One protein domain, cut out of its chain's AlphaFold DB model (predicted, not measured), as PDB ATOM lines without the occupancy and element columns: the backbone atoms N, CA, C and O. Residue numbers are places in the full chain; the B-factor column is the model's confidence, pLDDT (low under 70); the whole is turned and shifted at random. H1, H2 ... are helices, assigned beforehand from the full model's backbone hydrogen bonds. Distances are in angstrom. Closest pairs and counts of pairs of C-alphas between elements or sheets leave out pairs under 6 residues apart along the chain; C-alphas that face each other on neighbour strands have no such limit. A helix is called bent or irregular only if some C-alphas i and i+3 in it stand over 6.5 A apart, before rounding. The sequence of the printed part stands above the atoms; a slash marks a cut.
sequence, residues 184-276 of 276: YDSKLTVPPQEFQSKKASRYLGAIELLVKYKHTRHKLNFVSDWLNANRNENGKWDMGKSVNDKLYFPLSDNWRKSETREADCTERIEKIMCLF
ATOM      1  N   TYR A 184      -7.540 -16.301 -31.837       96.38
ATOM      2  CA  TYR A 184      -7.398 -15.487 -33.041       96.38
ATOM      3  C   TYR A 184      -8.183 -14.184 -32.904       96.38
ATOM      4  O   TYR A 184      -9.330 -14.191 -32.479       96.38
ATOM      5  N   ASP A 185      -7.554 -13.071 -33.260       95.44
ATOM      6  CA  ASP A 185      -7.981 -11.709 -32.918       95.44
ATOM      7  C   ASP A 185      -8.507 -10.911 -34.122       95.44
ATOM      8  O   ASP A 185      -8.490  -9.681 -34.127       95.44
ATOM      9  N   SER A 186      -8.909 -11.593 -35.192       97.44
ATOM     10  CA  SER A 186      -9.406 -10.967 -36.420       97.44
ATOM     11  C   SER A 186     -10.553 -11.778 -37.023       97.44
ATOM     12  O   SER A 186     -10.738 -12.952 -36.702       97.44
ATOM     13  N   LYS A 187     -11.301 -11.163 -37.936       97.88
ATOM     14  CA  LYS A 187     -12.371 -11.818 -38.698       97.88
ATOM     15  C   LYS A 187     -11.873 -13.064 -39.434       97.88
ATOM     16  O   LYS A 187     -10.824 -13.021 -40.076       97.88
ATOM     17  N   LEU A 188     -12.618 -14.169 -39.360       98.25
ATOM     18  CA  LEU A 188     -12.171 -15.461 -39.900       98.25
ATOM     19  C   LEU A 188     -12.376 -15.603 -41.410       98.25
ATOM     20  O   LEU A 188     -11.625 -16.339 -42.046       98.25
ATOM     21  N   THR A 189     -13.336 -14.875 -41.986       98.12
ATOM     22  CA  THR A 189     -13.550 -14.815 -43.444       98.12
ATOM     23  C   THR A 189     -12.444 -14.070 -44.193       98.12
ATOM     24  O   THR A 189     -12.431 -14.072 -45.420       98.12
ATOM     25  N   VAL A 190     -11.496 -13.458 -43.475       97.75
ATOM     26  CA  VAL A 190     -10.319 -12.791 -44.041       97.75
ATOM     27  C   VAL A 190      -9.062 -13.536 -43.576       97.75
ATOM     28  O   VAL A 190      -8.575 -13.290 -42.465       97.75
ATOM     29  N   PRO A 191      -8.524 -14.460 -44.394       97.81
ATOM     30  CA  PRO A 191      -7.292 -15.163 -44.062       97.81
ATOM     31  C   PRO A 191      -6.111 -14.196 -43.860       97.81
ATOM     32  O   PRO A 191      -6.071 -13.122 -44.471       97.81
ATOM     33  N   PRO A 192      -5.115 -14.552 -43.031       97.75
ATOM     34  CA  PRO A 192      -3.915 -13.741 -42.862       97.75
ATOM     35  C   PRO A 192      -3.164 -13.524 -44.180       97.75
ATOM     36  O   PRO A 192      -2.937 -14.465 -44.940       97.75
ATOM     37  N   GLN A 193      -2.723 -12.284 -44.412       95.94
ATOM     38  CA  GLN A 193      -1.950 -11.921 -45.603       95.94
ATOM     39  C   GLN A 193      -0.583 -12.622 -45.640       95.94
ATOM     40  O   GLN A 193      -0.144 -13.069 -46.693       95.94
ATOM     41  N   GLU A 194       0.087 -12.727 -44.491       97.25
ATOM     42  CA  GLU A 194       1.377 -13.406 -44.371       97.25
ATOM     43  C   GLU A 194       1.185 -14.830 -43.839       97.25
ATOM     44  O   GLU A 194       0.860 -15.034 -42.663       97.25
ATOM     45  N   PHE A 195       1.435 -15.820 -44.695       97.62
ATOM     46  CA  PHE A 195       1.345 -17.236 -44.337       97.62
ATOM     47  C   PHE A 195       2.445 -17.684 -43.364       97.62
ATOM     48  O   PHE A 195       2.185 -18.471 -42.454       97.62
ATOM     49  N   GLN A 196       3.662 -17.142 -43.488       97.25
ATOM     50  CA  GLN A 196       4.799 -17.489 -42.626       97.25
ATOM     51  C   GLN A 196       4.800 -16.740 -41.280       97.25
ATOM     52  O   GLN A 196       5.803 -16.160 -40.852       97.25
ATOM     53  N   SER A 197       3.660 -16.732 -40.591       96.81
ATOM     54  CA  SER A 197       3.451 -15.905 -39.404       96.81
ATOM     55  C   SER A 197       2.780 -16.653 -38.253       96.81
ATOM     56  O   SER A 197       1.973 -17.570 -38.430       96.81
ATOM     57  N   LYS A 198       3.031 -16.190 -37.020       95.44
ATOM     58  CA  LYS A 198       2.279 -16.639 -35.832       95.44
ATOM     59  C   LYS A 198       0.775 -16.402 -35.983       95.44
ATOM     60  O   LYS A 198      -0.013 -17.182 -35.456       95.44
ATOM     61  N   LYS A 199       0.385 -15.342 -36.703       96.62
ATOM     62  CA  LYS A 199      -1.016 -15.022 -36.988       96.62
ATOM     63  C   LYS A 199      -1.657 -16.107 -37.856       96.62
ATOM     64  O   LYS A 199      -2.741 -16.564 -37.512       96.62
ATOM     65  N   ALA A 200      -0.967 -16.588 -38.891       98.06
ATOM     66  CA  ALA A 200      -1.403 -17.730 -39.694       98.06
ATOM     67  C   ALA A 200      -1.511 -19.026 -38.875       98.06
ATOM     68  O   ALA A 200      -2.520 -19.716 -38.965       98.06
ATOM     69  N   SER A 201      -0.539 -19.334 -38.004       97.38
ATOM     70  CA  SER A 201      -0.626 -20.522 -37.126       97.38
ATOM     71  C   SER A 201      -1.836 -20.473 -36.181       97.38
ATOM     72  O   SER A 201      -2.529 -21.474 -35.985       97.38
ATOM     73  N   ARG A 202      -2.113 -19.292 -35.614       96.62
ATOM     74  CA  ARG A 202      -3.283 -19.033 -34.763       96.62
ATOM     75  C   ARG A 202      -4.598 -19.120 -35.529       96.62
ATOM     76  O   ARG A 202      -5.544 -19.715 -35.025       96.62
ATOM     77  N   TYR A 203      -4.628 -18.576 -36.744       98.44
ATOM     78  CA  TYR A 203      -5.758 -18.696 -37.658       98.44
ATOM     79  C   TYR A 203      -6.086 -20.164 -37.939       98.44
ATOM     80  O   TYR A 203      -7.224 -20.575 -37.739       98.44
ATOM     81  N   LEU A 204      -5.084 -20.986 -38.274       98.12
ATOM     82  CA  LEU A 204      -5.280 -22.432 -38.424       98.12
ATOM     83  C   LEU A 204      -5.808 -23.080 -37.142       98.12
ATOM     84  O   LEU A 204      -6.677 -23.935 -37.225       98.12
ATOM     85  N   GLY A 205      -5.368 -22.622 -35.968       96.69
ATOM     86  CA  GLY A 205      -5.920 -23.060 -34.681       96.69
ATOM     87  C   GLY A 205      -7.422 -22.792 -34.531       96.69
ATOM     88  O   GLY A 205      -8.135 -23.605 -33.951       96.69
ATOM     89  N   ALA A 206      -7.917 -21.675 -35.069       97.75
ATOM     90  CA  ALA A 206      -9.348 -21.385 -35.126       97.75
ATOM     91  C   ALA A 206     -10.073 -22.272 -36.145       97.75
ATOM     92  O   ALA A 206     -11.119 -22.840 -35.830       97.75
ATOM     93  N   ILE A 207      -9.497 -22.455 -37.335       98.19
ATOM     94  CA  ILE A 207     -10.066 -23.329 -38.367       98.19
ATOM     95  C   ILE A 207     -10.155 -24.780 -37.882       98.19
ATOM     96  O   ILE A 207     -11.187 -25.411 -38.080       98.19
ATOM     97  N   GLU A 208      -9.146 -25.285 -37.169       96.62
ATOM     98  CA  GLU A 208      -9.129 -26.620 -36.550       96.62
ATOM     99  C   GLU A 208     -10.295 -26.858 -35.577       96.62
ATOM    100  O   GLU A 208     -10.680 -28.007 -35.356       96.62
ATOM    101  N   LEU A 209     -10.873 -25.802 -34.994       95.62
ATOM    102  CA  LEU A 209     -12.106 -25.905 -34.209       95.62
ATOM    103  C   LEU A 209     -13.331 -25.961 -35.117       95.62
ATOM    104  O   LEU A 209     -14.181 -26.831 -34.941       95.62
ATOM    105  N   LEU A 210     -13.410 -25.056 -36.096       97.62
ATOM    106  CA  LEU A 210     -14.586 -24.920 -36.954       97.62
ATOM    107  C   LEU A 210     -14.788 -26.120 -37.885       97.62
ATOM    108  O   LEU A 210     -15.924 -26.522 -38.108       97.62
ATOM    109  N   VAL A 211     -13.719 -26.765 -38.365       96.12
ATOM    110  CA  VAL A 211     -13.831 -27.979 -39.203       96.12
ATOM    111  C   VAL A 211     -14.465 -29.165 -38.469       96.12
ATOM    112  O   VAL A 211     -14.909 -30.124 -39.105       96.12
ATOM    113  N   LYS A 212     -14.532 -29.139 -37.132       94.75
ATOM    114  CA  LYS A 212     -15.176 -30.210 -36.361       94.75
ATOM    115  C   LYS A 212     -16.712 -30.142 -36.441       94.75
ATOM    116  O   LYS A 212     -17.349 -31.190 -36.331       94.75
ATOM    117  N   TYR A 213     -17.283 -28.971 -36.740       96.81
ATOM    118  CA  TYR A 213     -18.712 -28.764 -37.001       96.81
ATOM    119  C   TYR A 213     -19.076 -29.276 -38.397       96.81
ATOM    120  O   TYR A 213     -18.691 -28.699 -39.417       96.81
ATOM    121  N   LYS A 214     -19.734 -30.438 -38.443       92.94
ATOM    122  CA  LYS A 214     -19.859 -31.259 -39.657       92.94
ATOM    123  C   LYS A 214     -20.776 -30.638 -40.706       92.94
ATOM    124  O   LYS A 214     -20.485 -30.768 -41.893       92.94
ATOM    125  N   HIS A 215     -21.844 -29.963 -40.293       94.50
ATOM    126  CA  HIS A 215     -22.839 -29.399 -41.204       94.50
ATOM    127  C   HIS A 215     -22.343 -28.111 -41.869       94.50
ATOM    128  O   HIS A 215     -22.803 -27.749 -42.949       94.50
ATOM    129  N   THR A 216     -21.347 -27.446 -41.283       94.88
ATOM    130  CA  THR A 216     -20.854 -26.138 -41.744       94.88
ATOM    131  C   THR A 216     -19.483 -26.168 -42.404       94.88
ATOM    132  O   THR A 216     -18.968 -25.112 -42.766       94.88
ATOM    133  N   ARG A 217     -18.868 -27.343 -42.591       93.69
ATOM    134  CA  ARG A 217     -17.512 -27.448 -43.168       93.69
ATOM    135  C   ARG A 217     -17.382 -26.775 -44.528       93.69
ATOM    136  O   ARG A 217     -16.396 -26.090 -44.772       93.69
ATOM    137  N   HIS A 218     -18.414 -26.890 -45.361       94.12
ATOM    138  CA  HIS A 218     -18.481 -26.261 -46.681       94.12
ATOM    139  C   HIS A 218     -18.316 -24.728 -46.634       94.12
ATOM    140  O   HIS A 218     -17.849 -24.124 -47.599       94.12
ATOM    141  N   LYS A 219     -18.641 -24.078 -45.505       96.38
ATOM    142  CA  LYS A 219     -18.431 -22.634 -45.311       96.38
ATOM    143  C   LYS A 219     -16.950 -22.256 -45.225       96.38
ATOM    144  O   LYS A 219     -16.624 -21.080 -45.328       96.38
ATOM    145  N   LEU A 220     -16.054 -23.229 -45.053       97.31
ATOM    146  CA  LEU A 220     -14.609 -23.041 -44.932       97.31
ATOM    147  C   LEU A 220     -13.856 -23.265 -46.253       97.31
ATOM    148  O   LEU A 220     -12.628 -23.252 -46.249       97.31
ATOM    149  N   ASN A 221     -14.543 -23.421 -47.391       95.50
ATOM    150  CA  ASN A 221     -13.895 -23.654 -48.694       95.50
ATOM    151  C   ASN A 221     -12.866 -22.571 -49.062       95.50
ATOM    152  O   ASN A 221     -11.801 -22.886 -49.585       95.50
ATOM    153  N   PHE A 222     -13.116 -21.316 -48.683       97.38
ATOM    154  CA  PHE A 222     -12.168 -20.215 -48.886       97.38
ATOM    155  C   PHE A 222     -10.823 -20.434 -48.159       97.38
ATOM    156  O   PHE A 222      -9.793 -19.895 -48.566       97.38
ATOM    157  N   VAL A 223     -10.808 -21.236 -47.088       98.25
ATOM    158  CA  VAL A 223      -9.583 -21.633 -46.383       98.25
ATOM    159  C   VAL A 223      -8.798 -22.652 -47.200       98.25
ATOM    160  O   VAL A 223      -7.577 -22.548 -47.270       98.25
ATOM    161  N   SER A 224      -9.481 -23.607 -47.837       96.88
ATOM    162  CA  SER A 224      -8.860 -24.564 -48.763       96.88
ATOM    163  C   SER A 224      -8.181 -23.831 -49.921       96.88
ATOM    164  O   SER A 224      -7.016 -24.094 -50.227       96.88
ATOM    165  N   ASP A 225      -8.858 -22.834 -50.498       97.50
ATOM    166  CA  ASP A 225      -8.300 -21.987 -51.558       97.50
ATOM    167  C   ASP A 225      -7.059 -21.226 -51.073       97.50
ATOM    168  O   ASP A 225      -6.009 -21.255 -51.721       97.50
ATOM    169  N   TRP A 226      -7.138 -20.599 -49.894       98.38
ATOM    170  CA  TRP A 226      -6.008 -19.889 -49.292       98.38
ATOM    171  C   TRP A 226      -4.823 -20.814 -48.985       98.38
ATOM    172  O   TRP A 226      -3.674 -20.447 -49.237       98.38
ATOM    173  N   LEU A 227      -5.073 -22.022 -48.478       98.25
ATOM    174  CA  LEU A 227      -4.034 -23.018 -48.225       98.25
ATOM    175  C   LEU A 227      -3.383 -23.471 -49.532       98.25
ATOM    176  O   LEU A 227      -2.158 -23.467 -49.629       98.25
ATOM    177  N   ASN A 228      -4.166 -23.802 -50.560       97.38
ATOM    178  CA  ASN A 228      -3.630 -24.211 -51.858       97.38
ATOM    179  C   ASN A 228      -2.807 -23.100 -52.528       97.38
ATOM    180  O   ASN A 228      -1.766 -23.397 -53.106       97.38
ATOM    181  N   ALA A 229      -3.206 -21.834 -52.383       97.56
ATOM    182  CA  ALA A 229      -2.439 -20.691 -52.882       97.56
ATOM    183  C   ALA A 229      -1.088 -20.490 -52.163       97.56
ATOM    184  O   ALA A 229      -0.177 -19.894 -52.731       97.56
ATOM    185  N   ASN A 230      -0.943 -20.990 -50.930       97.81
ATOM    186  CA  ASN A 230       0.298 -20.928 -50.145       97.81
ATOM    187  C   ASN A 230       1.128 -22.223 -50.203       97.81
ATOM    188  O   ASN A 230       2.102 -22.377 -49.461       97.81
ATOM    189  N   ARG A 231       0.741 -23.166 -51.065       96.69
ATOM    190  CA  ARG A 231       1.478 -24.405 -51.303       96.69
ATOM    191  C   ARG A 231       2.724 -24.101 -52.143       96.69
ATOM    192  O   ARG A 231       2.651 -23.380 -53.133       96.69
ATOM    193  N   ASN A 232       3.873 -24.640 -51.749       95.38
ATOM    194  CA  ASN A 232       5.125 -24.459 -52.478       95.38
ATOM    195  C   ASN A 232       5.214 -25.359 -53.724       95.38
ATOM    196  O   ASN A 232       4.371 -26.230 -53.945       95.38
ATOM    197  N   GLU A 233       6.271 -25.179 -54.521       93.88
ATOM    198  CA  GLU A 233       6.509 -25.924 -55.770       93.88
ATOM    199  C   GLU A 233       6.585 -27.447 -55.573       93.88
ATOM    200  O   GLU A 233       6.222 -28.208 -56.466       93.88
ATOM    201  N   ASN A 234       6.993 -27.902 -54.383       93.31
ATOM    202  CA  ASN A 234       7.055 -29.322 -54.023       93.31
ATOM    203  C   ASN A 234       5.716 -29.869 -53.503       93.31
ATOM    204  O   ASN A 234       5.655 -30.995 -53.009       93.31
ATOM    205  N   GLY A 235       4.649 -29.073 -53.565       95.62
ATOM    206  CA  GLY A 235       3.314 -29.464 -53.136       95.62
ATOM    207  C   GLY A 235       3.086 -29.424 -51.622       95.62
ATOM    208  O   GLY A 235       2.078 -29.967 -51.163       95.62
ATOM    209  N   LYS A 236       3.984 -28.787 -50.861       97.75
ATOM    210  CA  LYS A 236       4.022 -28.766 -49.390       97.75
ATOM    211  C   LYS A 236       3.826 -27.362 -48.818       97.75
ATOM    212  O   LYS A 236       3.744 -26.384 -49.558       97.75
ATOM    213  N   TRP A 237       3.798 -27.250 -47.491       98.12
ATOM    214  CA  TRP A 237       3.690 -25.973 -46.788       98.12
ATOM    215  C   TRP A 237       4.819 -25.769 -45.794       98.12
ATOM    216  O   TRP A 237       5.190 -26.676 -45.054       98.12
ATOM    217  N   ASP A 238       5.301 -24.535 -45.713       97.19
ATOM    218  CA  ASP A 238       6.232 -24.092 -44.684       97.19
ATOM    219  C   ASP A 238       5.749 -22.753 -44.116       97.19
ATOM    220  O   ASP A 238       5.699 -21.749 -44.823       97.19
ATOM    221  N   MET A 239       5.384 -22.739 -42.832       97.00
ATOM    222  CA  MET A 239       4.906 -21.540 -42.132       97.00
ATOM    223  C   MET A 239       6.044 -20.718 -41.496       97.00
ATOM    224  O   MET A 239       5.798 -19.788 -40.727       97.00
ATOM    225  N   GLY A 240       7.301 -21.050 -41.790       95.81
ATOM    226  CA  GLY A 240       8.468 -20.306 -41.332       95.81
ATOM    227  C   GLY A 240       8.833 -20.548 -39.863       95.81
ATOM    228  O   GLY A 240       8.119 -21.158 -39.071       95.81
ATOM    229  N   LYS A 241      10.014 -20.080 -39.448       94.25
ATOM    230  CA  LYS A 241      10.546 -20.351 -38.092       94.25
ATOM    231  C   LYS A 241       9.747 -19.669 -36.974       94.25
ATOM    232  O   LYS A 241       9.831 -20.091 -35.820       94.25
ATOM    233  N   SER A 242       9.009 -18.608 -37.305       93.06
ATOM    234  CA  SER A 242       8.293 -17.763 -36.348       93.06
ATOM    235  C   SER A 242       7.147 -18.499 -35.644       93.06
ATOM    236  O   SER A 242       6.816 -18.143 -34.513       93.06
ATOM    237  N   VAL A 243       6.590 -19.552 -36.260       93.81
ATOM    238  CA  VAL A 243       5.454 -20.320 -35.721       93.81
ATOM    239  C   VAL A 243       5.829 -21.337 -34.643       93.81
ATOM    240  O   VAL A 243       4.965 -22.051 -34.154       93.81
ATOM    241  N   ASN A 244       7.099 -21.401 -34.237       92.75
ATOM    242  CA  ASN A 244       7.539 -22.197 -33.092       92.75
ATOM    243  C   ASN A 244       6.999 -21.595 -31.781       92.75
ATOM    244  O   ASN A 244       7.680 -20.815 -31.113       92.75
ATOM    245  N   ASP A 245       5.757 -21.930 -31.450       88.38
ATOM    246  CA  ASP A 245       4.985 -21.373 -30.335       88.38
ATOM    247  C   ASP A 245       4.886 -22.303 -29.121       88.38
ATOM    248  O   ASP A 245       4.295 -21.928 -28.112       88.38
ATOM    249  N   LYS A 246       5.496 -23.491 -29.206       89.25
ATOM    250  CA  LYS A 246       5.482 -24.548 -28.182       89.25
ATOM    251  C   LYS A 246       4.107 -25.153 -27.908       89.25
ATOM    252  O   LYS A 246       4.010 -25.995 -27.022       89.25
ATOM    253  N   LEU A 247       3.090 -24.792 -28.690       88.69
ATOM    254  CA  LEU A 247       1.731 -25.311 -28.577       88.69
ATOM    255  C   LEU A 247       1.383 -26.170 -29.797       88.69
ATOM    256  O   LEU A 247       1.192 -27.382 -29.677       88.69
ATOM    257  N   TYR A 248       1.363 -25.563 -30.981       92.06
ATOM    258  CA  TYR A 248       1.112 -26.270 -32.238       92.06
ATOM    259  C   TYR A 248       2.410 -26.809 -32.825       92.06
ATOM    260  O   TYR A 248       2.449 -27.929 -33.324       92.06
ATOM    261  N   PHE A 249       3.493 -26.044 -32.701       94.69
ATOM    262  CA  PHE A 249       4.791 -26.411 -33.246       94.69
ATOM    263  C   PHE A 249       5.918 -26.261 -32.226       94.69
ATOM    264  O   PHE A 249       5.851 -25.417 -31.327       94.69
ATOM    265  N   PRO A 250       7.013 -27.024 -32.379       94.50
ATOM    266  CA  PRO A 250       7.298 -28.028 -33.429       94.50
ATOM    267  C   PRO A 250       6.534 -29.344 -33.235       94.50
ATOM    268  O   PRO A 250       6.045 -29.564 -32.146       94.50
ATOM    269  N   LEU A 251       6.448 -30.261 -34.191       94.81
ATOM    270  CA  LEU A 251       5.992 -31.634 -33.905       94.81
ATOM    271  C   LEU A 251       7.201 -32.569 -33.738       94.81
ATOM    272  O   LEU A 251       7.353 -33.234 -32.716       94.81
ATOM    273  N   SER A 252       8.132 -32.486 -34.680       94.38
ATOM    274  CA  SER A 252       9.396 -33.204 -34.747       94.38
ATOM    275  C   SER A 252      10.499 -32.595 -33.863       94.38
ATOM    276  O   SER A 252      10.513 -31.407 -33.521       94.38
ATOM    277  N   ASP A 253      11.515 -33.396 -33.534       91.44
ATOM    278  CA  ASP A 253      12.580 -32.999 -32.600       91.44
ATOM    279  C   ASP A 253      13.549 -31.939 -33.159       91.44
ATOM    280  O   ASP A 253      14.029 -31.078 -32.408       91.44
ATOM    281  N   ASN A 254      13.862 -31.977 -34.460       88.69
ATOM    282  CA  ASN A 254      14.894 -31.128 -35.072       88.69
ATOM    283  C   ASN A 254      14.335 -30.063 -36.026       88.69
ATOM    284  O   ASN A 254      14.564 -30.088 -37.231       88.69
ATOM    285  N   TRP A 255      13.683 -29.053 -35.458       91.25
ATOM    286  CA  TRP A 255      13.140 -27.907 -36.201       91.25
ATOM    287  C   TRP A 255      14.161 -26.890 -36.730       91.25
ATOM    288  O   TRP A 255      13.779 -25.866 -37.298       91.25
ATOM    289  N   ARG A 256      15.469 -27.128 -36.541       88.00
ATOM    290  CA  ARG A 256      16.512 -26.283 -37.152       88.00
ATOM    291  C   ARG A 256      16.613 -26.524 -38.659       88.00
ATOM    292  O   ARG A 256      16.983 -25.603 -39.384       88.00
ATOM    293  N   LYS A 257      16.270 -27.735 -39.106       92.81
ATOM    294  CA  LYS A 257      16.219 -28.132 -40.515       92.81
ATOM    295  C   LYS A 257      14.923 -27.638 -41.160       92.81
ATOM    296  O   LYS A 257      13.848 -27.801 -40.582       92.81
ATOM    297  N   SER A 258      15.026 -27.024 -42.336       93.12
ATOM    298  CA  SER A 258      13.877 -26.562 -43.132       93.12
ATOM    299  C   SER A 258      12.935 -27.702 -43.477       93.12
ATOM    300  O   SER A 258      11.730 -27.557 -43.331       93.12
ATOM    301  N   GLU A 259      13.492 -28.852 -43.834       94.62
ATOM    302  CA  GLU A 259      12.752 -30.011 -44.334       94.62
ATOM    303  C   GLU A 259      11.856 -30.596 -43.235       94.62
ATOM    304  O   GLU A 259      10.718 -30.981 -43.479       94.62
ATOM    305  N   THR A 260      12.349 -30.615 -41.994       95.00
ATOM    306  CA  THR A 260      11.578 -31.066 -40.827       95.00
ATOM    307  C   THR A 260      10.452 -30.094 -40.477       95.00
ATOM    308  O   THR A 260       9.358 -30.518 -40.120       95.00
ATOM    309  N   ARG A 261      10.702 -28.785 -40.584       95.62
ATOM    310  CA  ARG A 261       9.673 -27.765 -40.351       95.62
ATOM    311  C   ARG A 261       8.573 -27.833 -41.410       95.62
ATOM    312  O   ARG A 261       7.400 -27.808 -41.051       95.62
ATOM    313  N   GLU A 262       8.957 -27.932 -42.679       97.19
ATOM    314  CA  GLU A 262       8.040 -28.097 -43.809       97.19
ATOM    315  C   GLU A 262       7.185 -29.360 -43.638       97.19
ATOM    316  O   GLU A 262       5.966 -29.300 -43.780       97.19
ATOM    317  N   ALA A 263       7.795 -30.491 -43.266       96.94
ATOM    318  CA  ALA A 263       7.070 -31.738 -43.021       96.94
ATOM    319  C   ALA A 263       6.016 -31.595 -41.911       96.94
ATOM    320  O   ALA A 263       4.874 -32.002 -42.102       96.94
ATOM    321  N   ASP A 264       6.361 -30.965 -40.786       97.06
ATOM    322  CA  ASP A 264       5.411 -30.749 -39.692       97.06
ATOM    323  C   ASP A 264       4.281 -29.779 -40.073       97.06
ATOM    324  O   ASP A 264       3.123 -30.004 -39.718       97.06
ATOM    325  N   CYS A 265       4.605 -28.694 -40.788       97.81
ATOM    326  CA  CYS A 265       3.607 -27.744 -41.284       97.81
ATOM    327  C   CYS A 265       2.644 -28.428 -42.260       97.81
ATOM    328  O   CYS A 265       1.431 -28.254 -42.152       97.81
ATOM    329  N   THR A 266       3.192 -29.247 -43.158       98.06
ATOM    330  CA  THR A 266       2.435 -30.049 -44.120       98.06
ATOM    331  C   THR A 266       1.533 -31.047 -43.402       98.06
ATOM    332  O   THR A 266       0.338 -31.048 -43.664       98.06
ATOM    333  N   GLU A 267       2.042 -31.800 -42.419       97.31
ATOM    334  CA  GLU A 267       1.239 -32.757 -41.641       97.31
ATOM    335  C   GLU A 267       0.033 -32.081 -40.970       97.31
ATOM    336  O   GLU A 267      -1.077 -32.616 -40.988       97.31
ATOM    337  N   ARG A 268       0.228 -30.902 -40.365       96.88
ATOM    338  CA  ARG A 268      -0.867 -30.151 -39.736       96.88
ATOM    339  C   ARG A 268      -1.907 -29.704 -40.765       96.88
ATOM    340  O   ARG A 268      -3.101 -29.864 -40.529       96.88
ATOM    341  N   ILE A 269      -1.462 -29.149 -41.890       97.94
ATOM    342  CA  ILE A 269      -2.353 -28.604 -42.921       97.94
ATOM    343  C   ILE A 269      -3.107 -29.715 -43.648       97.94
ATOM    344  O   ILE A 269      -4.310 -29.589 -43.848       97.94
ATOM    345  N   GLU A 270      -2.459 -30.831 -43.971       97.19
ATOM    346  CA  GLU A 270      -3.113 -31.985 -44.595       97.19
ATOM    347  C   GLU A 270      -4.236 -32.545 -43.720       97.19
ATOM    348  O   GLU A 270      -5.312 -32.836 -44.234       97.19
ATOM    349  N   LYS A 271      -4.057 -32.602 -42.391       95.19
ATOM    350  CA  LYS A 271      -5.135 -33.001 -41.466       95.19
ATOM    351  C   LYS A 271      -6.368 -32.102 -41.575       95.19
ATOM    352  O   LYS A 271      -7.482 -32.604 -41.462       95.19
ATOM    353  N   ILE A 272      -6.179 -30.798 -41.785       95.38
ATOM    354  CA  ILE A 272      -7.282 -29.849 -42.007       95.38
ATOM    355  C   ILE A 272      -7.903 -30.098 -43.387       95.38
ATOM    356  O   ILE A 272      -9.117 -30.233 -43.494       95.38
ATOM    357  N   MET A 273      -7.072 -30.219 -44.426       94.12
ATOM    358  CA  MET A 273      -7.519 -30.426 -45.807       94.12
ATOM    359  C   MET A 273      -8.312 -31.726 -45.990       94.12
ATOM    360  O   MET A 273      -9.253 -31.747 -46.770       94.12
ATOM    361  N   CYS A 274      -7.984 -32.792 -45.253       93.12
ATOM    362  CA  CYS A 274      -8.731 -34.053 -45.270       93.12
ATOM    363  C   CYS A 274     -10.143 -33.956 -44.666       93.12
ATOM    364  O   CYS A 274     -10.905 -34.917 -44.765       93.12
ATOM    365  N   LEU A 275     -10.472 -32.854 -43.985       87.75
ATOM    366  CA  LEU A 275     -11.787 -32.640 -43.386       87.75
ATOM    367  C   LEU A 275     -12.705 -31.773 -44.252       87.75
ATOM    368  O   LEU A 275     -13.905 -31.771 -43.967       87.75
ATOM    369  N   PHE A 276     -12.162 -31.058 -45.245       83.88
ATOM    370  CA  PHE A 276     -12.940 -30.278 -46.210       83.88
ATOM    371  C   PHE A 276     -13.692 -31.165 -47.205       83.88
ATOM    372  O   PHE A 276     -13.183 -32.258 -47.545       83.88
TER     373      PHE A 276
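This is residues 184 to 276 of the 276 residues of an uncharacterized protein of Ruminococcus sp. AM31-15AC (UniProt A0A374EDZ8). Three helices run roughly lengthwise at shallow tilts to one another, their centres making a loose triangle. H3 is shifted along the long axis, and its last residues meet the end part of H1 and the middle of H2, while the long stretch of residues 230 to 257 winds past the other half of H3. The opening stretch, residues 184 to 197, passes along H1 on the side away from H3. The printed part has 93 residues with three named helices, in the order H1, H2, H3, and no named strand; the class is all helix, though under half of the residues, 42 of 93, are in named elements. The whole is compact, with a radius of gyration of the C-alphas of 12.8 A and spans of 39 by 28 by 22 A.

The longest helix by residues is H3, residues 258 to 273. It is close to but not clearly touching H1, residues 198 to 210; their closest C-alphas, those of Glu 208 and Ile 272, are 6.6 A apart. H1 and H3 run the same way at a shallow tilt of 28 degrees. H3 is also close to but not clearly touching H2, residues 217 to 229, with the closest C-alphas, those of Ser 224 and Met 273, 6.7 A apart. H2 and H3 run opposite ways at a shallow tilt of 26 degrees, and their centres are 16.4 A apart. H1 and H2 are close but not clearly touching as well, their closest C-alphas being those of Leu 210 and Arg 217 at 7.3 A. They run opposite ways at a shallow tilt of 29 degrees. Every O i to N i+4 pair is within hydrogen-bond range in H3, against 8 of 9 in H1 and 5 of 9 in H2.

H3, of 16 residues, measures 21.9 A from C-alpha 258 at (13.877, -26.562, -43.132) to C-alpha 273 at (-7.519, -30.426, -45.807). H1, of 13 residues, begins with C-alpha 198 at (2.279, -16.639, -35.832) and measures 18.8 A. H2, also of 13 residues, measures 19.2 A. It is irregular: C-alphas 219 and 222 are 7.6 A apart, and its line is a rough one.

The two C-alphas farthest apart, those of His 215 and Arg 256, are 39.7 A from each other. The link from H1 to H2 is short, with 6 residues, and the link from H2 to H3 is long, with 28 residues. The printed part has no cut and ends at Phe 276, the chain's last residue. The mean pLDDT of the printed part is 95.5, and no printed residue is under 70.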